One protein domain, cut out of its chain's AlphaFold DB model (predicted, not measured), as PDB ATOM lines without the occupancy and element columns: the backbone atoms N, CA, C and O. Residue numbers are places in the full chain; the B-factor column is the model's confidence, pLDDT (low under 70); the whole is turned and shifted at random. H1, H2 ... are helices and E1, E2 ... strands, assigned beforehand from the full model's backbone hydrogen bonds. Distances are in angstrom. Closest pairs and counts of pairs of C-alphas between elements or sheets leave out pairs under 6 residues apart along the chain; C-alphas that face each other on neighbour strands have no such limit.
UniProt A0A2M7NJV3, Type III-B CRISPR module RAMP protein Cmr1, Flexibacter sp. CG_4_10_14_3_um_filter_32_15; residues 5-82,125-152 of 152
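What this domain is: This is residues 5 to 82 and 125 to 152 of the 152 residues of the protein "Type III-B CRISPR module RAMP protein Cmr1" of Flexibacter sp. CG_4_10_14_3_um_filter_32_15 (UniProt A0A2M7NJV3). A sheet of three strands forms a wall, with H1 and H3 crossing each other over one of its faces, while H2 folds back from H1 at one end of the domain. The long link of residues 12 to 29 reaches toward the other end. The 106 printed residues hold E1, H1, H2, E2, E3 and H3 in chain order, of mixed class, with sheet order E1, E3, E2, antiparallel. The whole is compact, with a radius of gyration of the C-alphas of 14.7 A, yet elongated, spanning 44 by 27 by 24 A.

How they stand to each other: E1, residues 5 to 11, is an edge strand antiparallel to E3, residues 127 to 134; N 8 and O 130 are within hydrogen-bond range at 2.8 A. On its other side, E3 neighbours E2, residues 70 to 75, antiparallel, with N 131 and O 73 at 2.8 A. H1, residues 30 to 44, and H3, residues 140 to 151, are on the same face, two layers of helices and sheet, at heights over the sheet of 11.3 A and 9.6 A. H1 and H3 touch, about perpendicular at 76 degrees, the closest C-alphas being those of Trp 41 and Ala 146, 5.1 A apart. H1 forms a helical hairpin with H2, residues 50 to 61, which only grazes the sheet with residues 59 to 61; the closest C-alphas of the hairpin, Arg 38 and Phe 61, are 7.0 A apart. H2 and H3 are apart. E1, H1, H2 and E2 make a split strand-helix-strand unit, two strands running the same way with E3 between them, its crossover right-handed. Every O i to N i+4 pair is within hydrogen-bond range in H1 and H2, and 7 of 8 in H3.

Where its parts are: E1 begins at C-alpha 5, (-35.908, -29.268, -10.606). H1 is 21.1 A long and E3 23.3 A. H3 ends at C-alpha 151, (-26.180, -25.733, -25.818).

The domain as a whole: The C-alphas of Ser 49 and Ser 82, the two farthest apart, are 43.9 A apart. Residues 83 to 124 are not printed, and C-alphas 82 and 125 are 12.8 A apart across the cut. Residue 77 is under 70 in pLDDT.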
ATOM      1  N   THR A   5     -37.065 -28.552 -10.068       92.88
ATOM      2  CA  THR A   5     -35.908 -29.268 -10.606       92.88
ATOM      3  C   THR A   5     -36.111 -29.487 -12.095       92.88
ATOM      4  O   THR A   5     -37.154 -29.990 -12.502       92.88
ATOM      5  N   ILE A   6     -35.107 -29.132 -12.890       94.19
ATOM      6  CA  ILE A   6     -35.049 -29.393 -14.329       94.19
ATOM      7  C   ILE A   6     -33.770 -30.172 -14.596       94.19
ATOM      8  O   ILE A   6     -32.723 -29.874 -14.021       94.19
ATOM      9  N   THR A   7     -33.858 -31.190 -15.444       95.69
ATOM     10  CA  THR A   7     -32.719 -32.030 -15.812       95.69
ATOM     11  C   THR A   7     -32.523 -31.989 -17.316       95.69
ATOM     12  O   THR A   7     -33.437 -32.304 -18.071       95.69
ATOM     13  N   PHE A   8     -31.314 -31.633 -17.731       95.69
ATOM     14  CA  PHE A   8     -30.863 -31.668 -19.112       95.69
ATOM     15  C   PHE A   8     -29.956 -32.875 -19.300       95.69
ATOM     16  O   PHE A   8     -29.056 -33.108 -18.491       95.69
ATOM     17  N   THR A   9     -30.192 -33.633 -20.366       95.06
ATOM     18  CA  THR A   9     -29.261 -34.663 -20.829       95.06
ATOM     19  C   THR A   9     -28.473 -34.074 -21.984       95.06
ATOM     20  O   THR A   9     -29.061 -33.697 -22.994       95.06
ATOM     21  N   CYS A  10     -27.163 -33.973 -21.813       94.81
ATOM     22  CA  CYS A  10     -26.263 -33.321 -22.751       94.81
ATOM     23  C   CYS A  10     -25.253 -34.330 -23.301       94.81
ATOM     24  O   CYS A  10     -24.941 -35.333 -22.653       94.81
ATOM     25  N   GLU A  11     -24.714 -34.036 -24.479       94.88
ATOM     26  CA  GLU A  11     -23.647 -34.806 -25.112       94.88
ATOM     27  C   GLU A  11     -22.566 -33.855 -25.635       94.88
ATOM     28  O   GLU A  11     -22.874 -32.803 -26.195       94.88
ATOM     29  N   THR A  12     -21.293 -34.204 -25.447       94.12
ATOM     30  CA  THR A  12     -20.187 -33.456 -26.056       94.12
ATOM     31  C   THR A  12     -20.164 -33.687 -27.569       94.12
ATOM     32  O   THR A  12     -20.063 -34.819 -28.030       94.12
ATOM     33  N   ILE A  13     -20.217 -32.625 -28.371       94.25
ATOM     34  CA  ILE A  13     -20.122 -32.741 -29.840       94.25
ATOM     35  C   ILE A  13     -18.679 -32.618 -30.352       94.25
ATOM     36  O   ILE A  13     -18.325 -33.196 -31.376       94.25
ATOM     37  N   THR A  14     -17.829 -31.908 -29.612       91.69
ATOM     38  CA  THR A  14     -16.415 -31.657 -29.910       91.69
ATOM     39  C   THR A  14     -15.539 -32.028 -28.707       91.69
ATOM     40  O   THR A  14     -16.066 -32.214 -27.603       91.69
ATOM     41  N   PRO A  15     -14.208 -32.160 -28.888       92.00
ATOM     42  CA  PRO A  15     -13.269 -32.281 -27.775       92.00
ATOM     43  C   PRO A  15     -13.484 -31.150 -26.764       92.00
ATOM     44  O   PRO A  15     -13.349 -29.972 -27.095       92.00
ATOM     45  N   MET A  16     -13.846 -31.504 -25.533       92.44
ATOM     46  CA  MET A  16     -14.188 -30.536 -24.498       92.44
ATOM     47  C   MET A  16     -13.015 -30.366 -23.533       92.44
ATOM     48  O   MET A  16     -12.710 -31.244 -22.724       92.44
ATOM     49  N   PHE A  17     -12.372 -29.204 -23.620       90.25
ATOM     50  CA  PHE A  17     -11.266 -28.814 -22.753       90.25
ATOM     51  C   PHE A  17     -11.806 -28.142 -21.492       90.25
ATOM     52  O   PHE A  17     -12.277 -27.006 -21.524       90.25
ATOM     53  N   LEU A  18     -11.722 -28.850 -20.373       88.25
ATOM     54  CA  LEU A  18     -12.025 -28.336 -19.043       88.25
ATOM     55  C   LEU A  18     -10.884 -28.724 -18.110       88.25
ATOM     56  O   LEU A  18     -10.248 -29.752 -18.309       88.25
ATOM     57  N   SER A  19     -10.642 -27.909 -17.090       83.75
ATOM     58  CA  SER A  19      -9.644 -28.188 -16.062       83.75
ATOM     59  C   SER A  19     -10.332 -28.352 -14.712       83.75
ATOM     60  O   SER A  19     -11.158 -27.524 -14.312       83.75
ATOM     61  N   GLY A  20      -9.974 -29.424 -14.014       82.56
ATOM     62  CA  GLY A  20     -10.389 -29.731 -12.658       82.56
ATOM     63  C   GLY A  20      -9.748 -28.806 -11.630       82.56
ATOM     64  O   GLY A  20      -9.109 -27.804 -11.960       82.56
ATOM     65  N   ALA A  21      -9.931 -29.124 -10.350       81.31
ATOM     66  CA  ALA A  21      -9.361 -28.330  -9.256       81.31
ATOM     67  C   ALA A  21      -7.819 -28.251  -9.284       81.31
ATOM     68  O   ALA A  21      -7.255 -27.269  -8.809       81.31
ATOM     69  N   ASP A  22      -7.158 -29.248  -9.871       84.81
ATOM     70  CA  ASP A  22      -5.705 -29.332 -10.055       84.81
ATOM     71  C   ASP A  22      -5.191 -28.570 -11.295       84.81
ATOM     72  O   ASP A  22      -3.989 -28.540 -11.560       84.81
ATOM     73  N   GLY A  23      -6.095 -27.976 -12.083       79.75
ATOM     74  CA  GLY A  23      -5.768 -27.269 -13.318       79.75
ATOM     75  C   GLY A  23      -5.426 -28.173 -14.512       79.75
ATOM     76  O   GLY A  23      -5.187 -27.646 -15.603       79.75
ATOM     77  N   GLN A  24      -5.423 -29.500 -14.348       80.44
ATOM     78  CA  GLN A  24      -4.918 -30.454 -15.345       80.44
ATOM     79  C   GLN A  24      -5.930 -31.541 -15.703       80.44
ATOM     80  O   GLN A  24      -6.134 -31.798 -16.887       80.44
ATOM     81  N   THR A  25      -6.576 -32.156 -14.714       85.94
ATOM     82  CA  THR A  25      -7.487 -33.282 -14.935       85.94
ATOM     83  C   THR A  25      -8.794 -32.785 -15.554       85.94
ATOM     84  O   THR A  25      -9.414 -31.891 -14.977       85.94
ATOM     85  N   PRO A  26      -9.270 -33.334 -16.687       88.50
ATOM     86  CA  PRO A  26     -10.531 -32.892 -17.265       88.50
ATOM     87  C   PRO A  26     -11.714 -33.244 -16.374       88.50
ATOM     88  O   PRO A  26     -11.973 -34.410 -16.086       88.50
ATOM     89  N   GLU A  27     -12.451 -32.221 -15.953       89.50
ATOM     90  CA  GLU A  27     -13.570 -32.375 -15.033       89.50
ATOM     91  C   GLU A  27     -14.697 -31.410 -15.406       89.50
ATOM     92  O   GLU A  27     -14.504 -30.195 -15.512       89.50
ATOM     93  N   LEU A  28     -15.909 -31.945 -15.559       90.00
ATOM     94  CA  LEU A  28     -17.104 -31.123 -15.678       90.00
ATOM     95  C   LEU A  28     -17.531 -30.675 -14.277       90.00
ATOM     96  O   LEU A  28     -18.079 -31.459 -13.509       90.00
ATOM     97  N   ARG A  29     -17.278 -29.411 -13.931       90.75
ATOM     98  CA  ARG A  29     -17.560 -28.874 -12.591       90.75
ATOM     99  C   ARG A  29     -18.821 -27.998 -12.591       90.75
ATOM    100  O   ARG A  29     -18.943 -27.127 -13.458       90.75
ATOM    101  N   PRO A  30     -19.720 -28.117 -11.592       93.31
ATOM    102  CA  PRO A  30     -20.886 -27.237 -11.474       93.31
ATOM    103  C   PRO A  30     -20.574 -25.728 -11.493       93.31
ATOM    104  O   PRO A  30     -21.325 -24.991 -12.134       93.31
ATOM    105  N   PRO A  31     -19.483 -25.225 -10.870       92.62
ATOM    106  CA  PRO A  31     -19.101 -23.817 -10.982       92.62
ATOM    107  C   PRO A  31     -18.835 -23.343 -12.417       92.62
ATOM    108  O   PRO A  31     -19.225 -22.227 -12.753       92.62
ATOM    109  N   SER A  32     -18.233 -24.179 -13.270       92.00
ATOM    110  CA  SER A  32     -17.969 -23.833 -14.675       92.00
ATOM    111  C   SER A  32     -19.275 -23.666 -15.450       92.00
ATOM    112  O   SER A  32     -19.467 -22.667 -16.142       92.00
ATOM    113  N   ILE A  33     -20.220 -24.592 -15.246       94.62
ATOM    114  CA  ILE A  33     -21.571 -24.516 -15.820       94.62
ATOM    115  C   ILE A  33     -22.294 -23.261 -15.312       94.62
ATOM    116  O   ILE A  33     -22.898 -22.530 -16.095       94.62
ATOM    117  N   LYS A  34     -22.188 -22.966 -14.011       95.31
ATOM    118  CA  LYS A  34     -22.771 -21.755 -13.418       95.31
ATOM    119  C   LYS A  34     -22.204 -20.482 -14.044       95.31
ATOM    120  O   LYS A  34     -22.960 -19.543 -14.273       95.31
ATOM    121  N   GLY A  35     -20.900 -20.444 -14.311       95.44
ATOM    122  CA  GLY A  35     -20.239 -19.321 -14.973       95.44
ATOM    123  C   GLY A  35     -20.773 -19.078 -16.386       95.44
ATOM    124  O   GLY A  35     -21.142 -17.948 -16.702       95.44
ATOM    125  N   ALA A  36     -20.881 -20.136 -17.196       96.06
ATOM    126  CA  ALA A  36     -21.441 -20.065 -18.548       96.06
ATOM    127  C   ALA A  36     -22.913 -19.620 -18.540       96.06
ATOM    128  O   ALA A  36     -23.288 -18.710 -19.275       96.06
ATOM    129  N   LEU A  37     -23.723 -20.190 -17.644       96.88
ATOM    130  CA  LEU A  37     -25.124 -19.805 -17.470       96.88
ATOM    131  C   LEU A  37     -25.272 -18.336 -17.061       96.88
ATOM    132  O   LEU A  37     -26.070 -17.608 -17.643       96.88
ATOM    133  N   ARG A  38     -24.469 -17.876 -16.096       97.06
ATOM    134  CA  ARG A  38     -24.454 -16.476 -15.649       97.06
ATOM    135  C   ARG A  38     -24.046 -15.531 -16.783       97.06
ATOM    136  O   ARG A  38     -24.607 -14.448 -16.905       97.06
ATOM    137  N   PHE A  39     -23.088 -15.930 -17.621       97.56
ATOM    138  CA  PHE A  39     -22.686 -15.162 -18.800       97.56
ATOM    139  C   PHE A  39     -23.827 -15.015 -19.811       97.56
ATOM    140  O   PHE A  39     -24.157 -13.889 -20.178       97.56
ATOM    141  N   TRP A  40     -24.450 -16.120 -20.222       97.81
ATOM    142  CA  TRP A  40     -25.528 -16.086 -21.214       97.81
ATOM    143  C   TRP A  40     -26.774 -15.378 -20.699       97.81
ATOM    144  O   TRP A  40     -27.378 -14.598 -21.433       97.81
ATOM    145  N   TRP A  41     -27.084 -15.530 -19.411       97.56
ATOM    146  CA  TRP A  41     -28.130 -14.749 -18.765       97.56
ATOM    147  C   TRP A  41     -27.871 -13.238 -18.891       97.56
ATOM    148  O   TRP A  41     -28.778 -12.492 -19.255       97.56
ATOM    149  N   ARG A  42     -26.628 -12.772 -18.675       97.56
ATOM    150  CA  ARG A  42     -26.283 -11.355 -18.900       97.56
ATOM    151  C   ARG A  42     -26.404 -10.949 -20.366       97.56
ATOM    152  O   ARG A  42     -26.857  -9.845 -20.636       97.56
ATOM    153  N   ALA A  43     -25.990 -11.811 -21.295       97.19
ATOM    154  CA  ALA A  43     -26.054 -11.524 -22.727       97.19
ATOM    155  C   ALA A  43     -27.504 -11.321 -23.201       97.19
ATOM    156  O   ALA A  43     -27.787 -10.364 -23.918       97.19
ATOM    157  N   MET A  44     -28.433 -12.157 -22.734       97.06
ATOM    158  CA  MET A  44     -29.867 -12.017 -23.021       97.06
ATOM    159  C   MET A  44     -30.484 -10.771 -22.370       97.06
ATOM    160  O   MET A  44     -31.364 -10.124 -22.939       97.06
ATOM    161  N   ASN A  45     -29.988 -10.395 -21.192       96.75
ATOM    162  CA  ASN A  45     -30.451  -9.234 -20.436       96.75
ATOM    163  C   ASN A  45     -29.644  -7.956 -20.706       96.75
ATOM    164  O   ASN A  45     -29.709  -7.004 -19.929       96.75
ATOM    165  N   GLY A  46     -28.916  -7.888 -21.826       96.31
ATOM    166  CA  GLY A  46     -28.098  -6.723 -22.190       96.31
ATOM    167  C   GLY A  46     -28.889  -5.428 -22.428       96.31
ATOM    168  O   GLY A  46     -28.297  -4.361 -22.534       96.31
ATOM    169  N   HIS A  47     -30.219  -5.517 -22.498       97.00
ATOM    170  CA  HIS A  47     -31.127  -4.378 -22.602       97.00
ATOM    171  C   HIS A  47     -31.349  -3.648 -21.261       97.00
ATOM    172  O   HIS A  47     -31.855  -2.526 -21.257       97.00
ATOM    173  N   LEU A  48     -31.002  -4.266 -20.126       97.56
ATOM    174  CA  LEU A  48     -31.131  -3.659 -18.800       97.56
ATOM    175  C   LEU A  48     -30.022  -2.630 -18.541       97.56
ATOM    176  O   LEU A  48     -28.909  -2.733 -19.059       97.56
ATOM    177  N   SER A  49     -30.297  -1.663 -17.661       98.25
ATOM    178  CA  SER A  49     -29.240  -0.804 -17.124       98.25
ATOM    179  C   SER A  49     -28.233  -1.638 -16.323       98.25
ATOM    180  O   SER A  49     -28.569  -2.685 -15.768       98.25
ATOM    181  N   LEU A  50     -26.987  -1.167 -16.214       98.00
ATOM    182  CA  LEU A  50     -25.943  -1.887 -15.474       98.00
ATOM    183  C   LEU A  50     -26.328  -2.139 -14.006       98.00
ATOM    184  O   LEU A  50     -25.986  -3.181 -13.448       98.00
ATOM    185  N   GLU A  51     -27.008  -1.179 -13.383       97.94
ATOM    186  CA  GLU A  51     -27.473  -1.292 -12.001       97.94
ATOM    187  C   GLU A  51     -28.523  -2.399 -11.863       97.94
ATOM    188  O   GLU A  51     -28.364  -3.295 -11.031       97.94
ATOM    189  N   GLU A  52     -29.538  -2.396 -12.731       97.62
ATOM    190  CA  GLU A  52     -30.608  -3.394 -12.697       97.62
ATOM    191  C   GLU A  52     -30.087  -4.789 -13.063       97.62
ATOM    192  O   GLU A  52     -30.417  -5.768 -12.393       97.62
ATOM    193  N   LEU A  53     -29.190  -4.882 -14.050       97.44
ATOM    194  CA  LEU A  53     -28.540  -6.133 -14.434       97.44
ATOM    195  C   LEU A  53     -27.796  -6.757 -13.248       97.44
ATOM    196  O   LEU A  53     -27.995  -7.934 -12.951       97.44
ATOM    197  N   LYS A  54     -26.965  -5.977 -12.540       96.50
ATOM    198  CA  LYS A  54     -26.222  -6.453 -11.359       96.50
ATOM    199  C   LYS A  54     -27.160  -6.896 -10.245       96.50
ATOM    200  O   LYS A  54     -26.933  -7.936  -9.627       96.50
ATOM    201  N   LYS A  55     -28.209  -6.113  -9.996       95.81
ATOM    202  CA  LYS A  55     -29.204  -6.387  -8.960       95.81
ATOM    203  C   LYS A  55     -29.926  -7.710  -9.231       95.81
ATOM    204  O   LYS A  55     -29.972  -8.569  -8.351       95.81
ATOM    205  N   GLN A  56     -30.435  -7.914 -10.444       95.00
ATOM    206  CA  GLN A  56     -31.111  -9.159 -10.820       95.00
ATOM    207  C   GLN A  56     -30.148 -10.353 -10.867       95.00
ATOM    208  O   GLN A  56     -30.471 -11.426 -10.352       95.00
ATOM    209  N   GLU A  57     -28.936 -10.167 -11.394       95.81
ATOM    210  CA  GLU A  57     -27.907 -11.210 -11.420       95.81
ATOM    211  C   GLU A  57     -27.576 -11.705 -10.004       95.81
ATOM    212  O   GLU A  57     -27.516 -12.914  -9.769       95.81
ATOM    213  N   ALA A  58     -27.408 -10.785  -9.047       95.56
ATOM    214  CA  ALA A  58     -27.156 -11.104  -7.646       95.56
ATOM    215  C   ALA A  58     -28.324 -11.868  -7.001       95.56
ATOM    216  O   ALA A  58     -28.095 -12.844  -6.284       95.56
ATOM    217  N   MET A  59     -29.574 -11.496  -7.300       93.00
ATOM    218  CA  MET A  59     -30.752 -12.213  -6.791       93.00
ATOM    219  C   MET A  59     -30.814 -13.670  -7.268       93.00
ATOM    220  O   MET A  59     -31.297 -14.540  -6.543       93.00
ATOM    221  N   ILE A  60     -30.322 -13.950  -8.474       93.31
ATOM    222  CA  ILE A  60     -30.369 -15.276  -9.094       93.31
ATOM    223  C   ILE A  60     -29.124 -16.097  -8.713       93.31
ATOM    224  O   ILE A  60     -29.192 -17.165  -8.083       93.31
ATOM    225  N   PHE A  61     -27.948 -15.594  -9.082       94.81
ATOM    226  CA  PHE A  61     -26.676 -16.310  -8.999       94.81
ATOM    227  C   PHE A  61     -25.943 -16.099  -7.675       94.81
ATOM    228  O   PHE A  61     -25.006 -16.853  -7.385       94.81
ATOM    229  N   GLY A  62     -26.399 -15.159  -6.852       94.00
ATOM    230  CA  GLY A  62     -25.719 -14.743  -5.636       94.00
ATOM    231  C   GLY A  62     -24.552 -13.795  -5.905       94.00
ATOM    232  O   GLY A  62     -24.045 -13.664  -7.026       94.00
ATOM    233  N   ASP A  63     -24.102 -13.173  -4.830       94.50
ATOM    234  CA  ASP A  63     -22.929 -12.309  -4.763       94.50
ATOM    235  C   ASP A  63     -22.169 -12.594  -3.450       94.50
ATOM    236  O   ASP A  63     -22.349 -13.646  -2.834       94.50
ATOM    237  N   THR A  64     -21.283 -11.694  -3.032       93.88
ATOM    238  CA  THR A  64     -20.525 -11.829  -1.778       93.88
ATOM    239  C   THR A  64     -21.396 -11.777  -0.521       93.88
ATOM    240  O   THR A  64     -20.982 -12.279   0.520       93.88
ATOM    241  N   SER A  65     -22.583 -11.182  -0.609       92.12
ATOM    242  CA  SER A  65     -23.501 -10.928   0.504       92.12
ATOM    243  C   SER A  65     -24.738 -11.838   0.467       92.12
ATOM    244  O   SER A  65     -25.377 -12.066   1.492       92.12
ATOM    245  N   ASN A  66     -25.076 -12.385  -0.702       90.19
ATOM    246  CA  ASN A  66     -26.306 -13.116  -0.975       90.19
ATOM    247  C   ASN A  66     -26.019 -14.515  -1.525       90.19
ATOM    248  O   ASN A  66     -25.361 -14.696  -2.551       90.19
ATOM    249  N   ARG A  67     -26.609 -15.536  -0.894       90.62
ATOM    250  CA  ARG A  67     -26.554 -16.914  -1.401       90.62
ATOM    251  C   ARG A  67     -27.348 -17.044  -2.703       90.62
ATOM    252  O   ARG A  67     -28.490 -16.600  -2.791       90.62
ATOM    253  N   SER A  68     -26.777 -17.766  -3.667       92.19
ATOM    254  CA  SER A  68     -27.455 -18.128  -4.915       92.19
ATOM    255  C   SER A  68     -28.779 -18.854  -4.681       92.19
ATOM    256  O   SER A  68     -28.864 -19.750  -3.835       92.19
ATOM    257  N   LYS A  69     -29.784 -18.508  -5.485       91.81
ATOM    258  CA  LYS A  69     -31.095 -19.172  -5.521       91.81
ATOM    259  C   LYS A  69     -31.154 -20.327  -6.524       91.81
ATOM    260  O   LYS A  69     -32.179 -20.998  -6.620       91.81
ATOM    261  N   ILE A  70     -30.048 -20.568  -7.233       92.44
ATOM    262  CA  ILE A  70     -29.857 -21.688  -8.151       92.44
ATOM    263  C   ILE A  70     -28.842 -22.659  -7.551       92.44
ATOM    264  O   ILE A  70     -27.728 -22.276  -7.181       92.44
ATOM    265  N   ILE A  71     -29.209 -23.934  -7.511       93.50
ATOM    266  CA  ILE A  71     -28.301 -25.043  -7.232       93.50
ATOM    267  C   ILE A  71     -28.071 -25.775  -8.550       93.50
ATOM    268  O   ILE A  71     -29.021 -26.219  -9.188       93.50
ATOM    269  N   ILE A  72     -26.805 -25.905  -8.942       94.75
ATOM    270  CA  ILE A  72     -26.404 -26.687 -10.110       94.75
ATOM    271  C   ILE A  72     -25.743 -27.958  -9.610       94.75
ATOM    272  O   ILE A  72     -24.812 -27.909  -8.803       94.75
ATOM    273  N   ARG A  73     -26.227 -29.090 -10.100       94.62
ATOM    274  CA  ARG A  73     -25.560 -30.380  -9.973       94.62
ATOM    275  C   ARG A  73     -25.331 -30.940 -11.359       94.62
ATOM    276  O   ARG A  73     -26.033 -30.597 -12.306       94.62
ATOM    277  N   ASN A  74     -24.374 -31.831 -11.463       90.88
ATOM    278  CA  ASN A  74     -24.203 -32.656 -12.633       90.88
ATOM    279  C   ASN A  74     -24.086 -34.106 -12.195       90.88
ATOM    280  O   ASN A  74     -23.555 -34.395 -11.123       90.88
ATOM    281  N   ASN A  75     -24.607 -35.004 -13.019       89.38
ATOM    282  CA  ASN A  75     -24.288 -36.412 -12.897       89.38
ATOM    283  C   ASN A  75     -23.458 -36.803 -14.107       89.38
ATOM    284  O   ASN A  75     -23.837 -36.579 -15.260       89.38
ATOM    285  N   VAL A  76     -22.296 -37.352 -13.810       81.12
ATOM    286  CA  VAL A  76     -21.295 -37.692 -14.795       81.12
ATOM    287  C   VAL A  76     -21.015 -39.171 -14.616       81.12
ATOM    288  O   VAL A  76     -20.350 -39.575 -13.666       81.12
ATOM    289  N   TYR A  77     -21.542 -39.988 -15.524       69.81
ATOM    290  CA  TYR A  77     -21.038 -41.345 -15.672       69.81
ATOM    291  C   TYR A  77     -19.698 -41.250 -16.397       69.81
ATOM    292  O   TYR A  77     -19.599 -40.507 -17.368       69.81
ATOM    293  N   LYS A  78     -18.682 -41.943 -15.864       83.06
ATOM    294  CA  LYS A  78     -17.292 -42.036 -16.349       83.06
ATOM    295  C   LYS A  78     -17.089 -41.419 -17.744       83.06
ATOM    296  O   LYS A  78     -17.372 -42.068 -18.746       83.06
ATOM    297  N   LEU A  79     -16.595 -40.180 -17.789       89.81
ATOM    298  CA  LEU A  79     -16.228 -39.533 -19.049       89.81
ATOM    299  C   LEU A  79     -14.902 -40.098 -19.523       89.81
ATOM    300  O   LEU A  79     -13.948 -40.203 -18.749       89.81
ATOM    301  N   GLU A  80     -14.831 -40.430 -20.800       93.50
ATOM    302  CA  GLU A  80     -13.561 -40.762 -21.413       93.50
ATOM    303  C   GLU A  80     -12.763 -39.498 -21.712       93.50
ATOM    304  O   GLU A  80     -13.248 -38.569 -22.365       93.50
ATOM    305  N   THR A  81     -11.505 -39.506 -21.283       92.69
ATOM    306  CA  THR A  81     -10.537 -38.464 -21.600       92.69
ATOM    307  C   THR A  81      -9.476 -38.970 -22.575       92.69
ATOM    308  O   THR A  81      -9.316 -40.175 -22.792       92.69
ATOM    309  N   SER A  82      -8.785 -38.043 -23.231       90.62
ATOM    310  CA  SER A  82      -7.673 -38.340 -24.134       90.62
ATOM    311  C   SER A  82      -6.673 -37.190 -24.148       90.62
ATOM    312  O   SER A  82      -7.053 -36.032 -24.015       90.62
ATOM    313  N   LYS A 125     -18.901 -37.278 -28.005       95.12
ATOM    314  CA  LYS A 125     -19.972 -38.263 -27.771       95.12
ATOM    315  C   LYS A 125     -20.079 -38.742 -26.322       95.12
ATOM    316  O   LYS A 125     -20.524 -39.857 -26.054       95.12
ATOM    317  N   GLN A 126     -19.650 -37.909 -25.380       94.81
ATOM    318  CA  GLN A 126     -19.718 -38.213 -23.956       94.81
ATOM    319  C   GLN A 126     -20.993 -37.614 -23.378       94.81
ATOM    320  O   GLN A 126     -21.229 -36.410 -23.496       94.81
ATOM    321  N   LYS A 127     -21.815 -38.458 -22.756       94.62
ATOM    322  CA  LYS A 127     -23.102 -38.059 -22.186       94.62
ATOM    323  C   LYS A 127     -22.964 -37.698 -20.717       94.62
ATOM    324  O   LYS A 127     -22.300 -38.392 -19.952       94.62
ATOM    325  N   PHE A 128     -23.647 -36.640 -20.312       94.50
ATOM    326  CA  PHE A 128     -23.733 -36.210 -18.921       94.50
ATOM    327  C   PHE A 128     -25.081 -35.543 -18.674       94.50
ATOM    328  O   PHE A 128     -25.770 -35.139 -19.611       94.50
ATOM    329  N   THR A 129     -25.469 -35.414 -17.409       95.62
ATOM    330  CA  THR A 129     -26.670 -34.660 -17.051       95.62
ATOM    331  C   THR A 129     -26.321 -33.412 -16.266       95.62
ATOM    332  O   THR A 129     -25.406 -33.403 -15.441       95.62
ATOM    333  N   VAL A 130     -27.079 -32.349 -16.517       96.12
ATOM    334  CA  VAL A 130     -27.050 -31.118 -15.732       96.12
ATOM    335  C   VAL A 130     -28.407 -30.946 -15.077       96.12
ATOM    336  O   VAL A 130     -29.440 -30.960 -15.740       96.12
ATOM    337  N   ILE A 131     -28.401 -30.795 -13.761       95.81
ATOM    338  CA  ILE A 131     -29.594 -30.652 -12.939       95.81
ATOM    339  C   ILE A 131     -29.591 -29.236 -12.374       95.81
ATOM    340  O   ILE A 131     -28.713 -28.875 -11.583       95.81
ATOM    341  N   LEU A 132     -30.582 -28.444 -12.770       94.75
ATOM    342  CA  LEU A 132     -30.824 -27.107 -12.245       94.75
ATOM    343  C   LEU A 132     -31.950 -27.179 -11.220       94.75
ATOM    344  O   LEU A 132     -33.024 -27.710 -11.508       94.75
ATOM    345  N   GLN A 133     -31.715 -26.639 -10.028       93.12
ATOM    346  CA  GLN A 133     -32.747 -26.499  -9.007       93.12
ATOM    347  C   GLN A 133     -32.909 -25.043  -8.602       93.12
ATOM    348  O   GLN A 133     -31.927 -24.386  -8.252       93.12
ATOM    349  N   LEU A 134     -34.145 -24.553  -8.634       90.25
ATOM    350  CA  LEU A 134     -34.481 -23.160  -8.371       90.25
ATOM    351  C   LEU A 134     -35.557 -23.060  -7.297       90.25
ATOM    352  O   LEU A 134     -36.501 -23.850  -7.263       90.25
ATOM    353  N   SER A 135     -35.420 -22.060  -6.428       83.31
ATOM    354  CA  SER A 135     -36.437 -21.723  -5.426       83.31
ATOM    355  C   SER A 135     -37.444 -20.667  -5.899       83.31
ATOM    356  O   SER A 135     -38.385 -20.386  -5.166       83.31
ATOM    357  N   ASN A 136     -37.222 -20.046  -7.064       74.69
ATOM    358  CA  ASN A 136     -38.059 -18.982  -7.624       74.69
ATOM    359  C   ASN A 136     -38.634 -19.427  -8.981       74.69
ATOM    360  O   ASN A 136     -37.864 -19.735  -9.891       74.69
ATOM    361  N   GLU A 137     -39.962 -19.461  -9.105       77.69
ATOM    362  CA  GLU A 137     -40.655 -19.852 -10.340       77.69
ATOM    363  C   GLU A 137     -40.634 -18.755 -11.414       77.69
ATOM    364  O   GLU A 137     -40.545 -19.077 -12.594       77.69
ATOM    365  N   GLU A 138     -40.625 -17.474 -11.035       85.19
ATOM    366  CA  GLU A 138     -40.723 -16.352 -11.987       85.19
ATOM    367  C   GLU A 138     -39.528 -16.281 -12.942       85.19
ATOM    368  O   GLU A 138     -39.659 -15.893 -14.098       85.19
ATOM    369  N   LYS A 139     -38.349 -16.685 -12.462       86.56
ATOM    370  CA  LYS A 139     -37.100 -16.671 -13.234       86.56
ATOM    371  C   LYS A 139     -36.786 -18.012 -13.896       86.56
ATOM    372  O   LYS A 139     -35.737 -18.154 -14.517       86.56
ATOM    373  N   LEU A 140     -37.665 -19.008 -13.767       88.94
ATOM    374  CA  LEU A 140     -37.397 -20.368 -14.233       88.94
ATOM    375  C   LEU A 140     -37.206 -20.433 -15.751       88.94
ATOM    376  O   LEU A 140     -36.219 -21.005 -16.209       88.94
ATOM    377  N   GLN A 141     -38.128 -19.834 -16.509       91.31
ATOM    378  CA  GLN A 141     -38.088 -19.866 -17.971       91.31
ATOM    379  C   GLN A 141     -36.854 -19.138 -18.508       91.31
ATOM    380  O   GLN A 141     -36.116 -19.689 -19.310       91.31
ATOM    381  N   GLU A 142     -36.562 -17.958 -17.969       92.62
ATOM    382  CA  GLU A 142     -35.391 -17.165 -18.347       92.62
ATOM    383  C   GLU A 142     -34.070 -17.925 -18.116       92.62
ATOM    384  O   GLU A 142     -33.122 -17.813 -18.891       92.62
ATOM    385  N   ILE A 143     -34.009 -18.747 -17.063       94.25
ATOM    386  CA  ILE A 143     -32.853 -19.604 -16.778       94.25
ATOM    387  C   ILE A 143     -32.784 -20.817 -17.702       94.25
ATOM    388  O   ILE A 143     -31.679 -21.219 -18.071       94.25
ATOM    389  N   ILE A 144     -33.923 -21.390 -18.089       94.50
ATOM    390  CA  ILE A 144     -33.964 -22.424 -19.130       94.50
ATOM    391  C   ILE A 144     -33.430 -21.849 -20.437       94.50
ATOM    392  O   ILE A 144     -32.525 -22.437 -21.019       94.50
ATOM    393  N   ASP A 145     -33.932 -20.693 -20.857       95.69
ATOM    394  CA  ASP A 145     -33.551 -20.047 -22.110       95.69
ATOM    395  C   ASP A 145     -32.047 -19.723 -22.121       95.69
ATOM    396  O   ASP A 145     -31.337 -20.083 -23.060       95.69
ATOM    397  N   ALA A 146     -31.518 -19.171 -21.021       96.44
ATOM    398  CA  ALA A 146     -30.082 -18.933 -20.871       96.44
ATOM    399  C   ALA A 146     -29.254 -20.226 -20.896       96.44
ATOM    400  O   ALA A 146     -28.135 -20.229 -21.412       96.44
ATOM    401  N   PHE A 147     -29.775 -21.332 -20.353       96.31
ATOM    402  CA  PHE A 147     -29.105 -22.629 -20.432       96.31
ATOM    403  C   PHE A 147     -29.139 -23.201 -21.853       96.31
ATOM    404  O   PHE A 147     -28.146 -23.769 -22.299       96.31
ATOM    405  N   LEU A 148     -30.232 -23.007 -22.592       95.75
ATOM    406  CA  LEU A 148     -30.328 -23.396 -23.999       95.75
ATOM    407  C   LEU A 148     -29.326 -22.622 -24.869       95.75
ATOM    408  O   LEU A 148     -28.736 -23.223 -25.760       95.75
ATOM    409  N   CYS A 149     -29.028 -21.355 -24.559       96.19
ATOM    410  CA  CYS A 149     -27.949 -20.610 -25.225       96.19
ATOM    411  C   CYS A 149     -26.546 -21.201 -24.995       96.19
ATOM    412  O   CYS A 149     -25.651 -20.954 -25.795       96.19
ATOM    413  N   ILE A 150     -26.325 -21.977 -23.926       93.56
ATOM    414  CA  ILE A 150     -25.059 -22.707 -23.726       93.56
ATOM    415  C   ILE A 150     -24.959 -23.899 -24.687       93.56
ATOM    416  O   ILE A 150     -23.855 -24.306 -25.041       93.56
ATOM    417  N   LEU A 151     -26.100 -24.498 -25.036       89.19
ATOM    418  CA  LEU A 151     -26.180 -25.733 -25.818       89.19
ATOM    419  C   LEU A 151     -26.290 -25.500 -27.332       89.19
ATOM    420  O   LEU A 151     -26.053 -26.444 -28.087       89.19
ATOM    421  N   GLY A 152     -26.720 -24.303 -27.742       74.38
ATOM    422  CA  GLY A 152     -26.931 -23.908 -29.139       74.38
ATOM    423  C   GLY A 152     -25.699 -23.379 -29.858       74.38
ATOM    424  O   GLY A 152     -24.636 -23.208 -29.221       74.38
TER     425      GLY A 152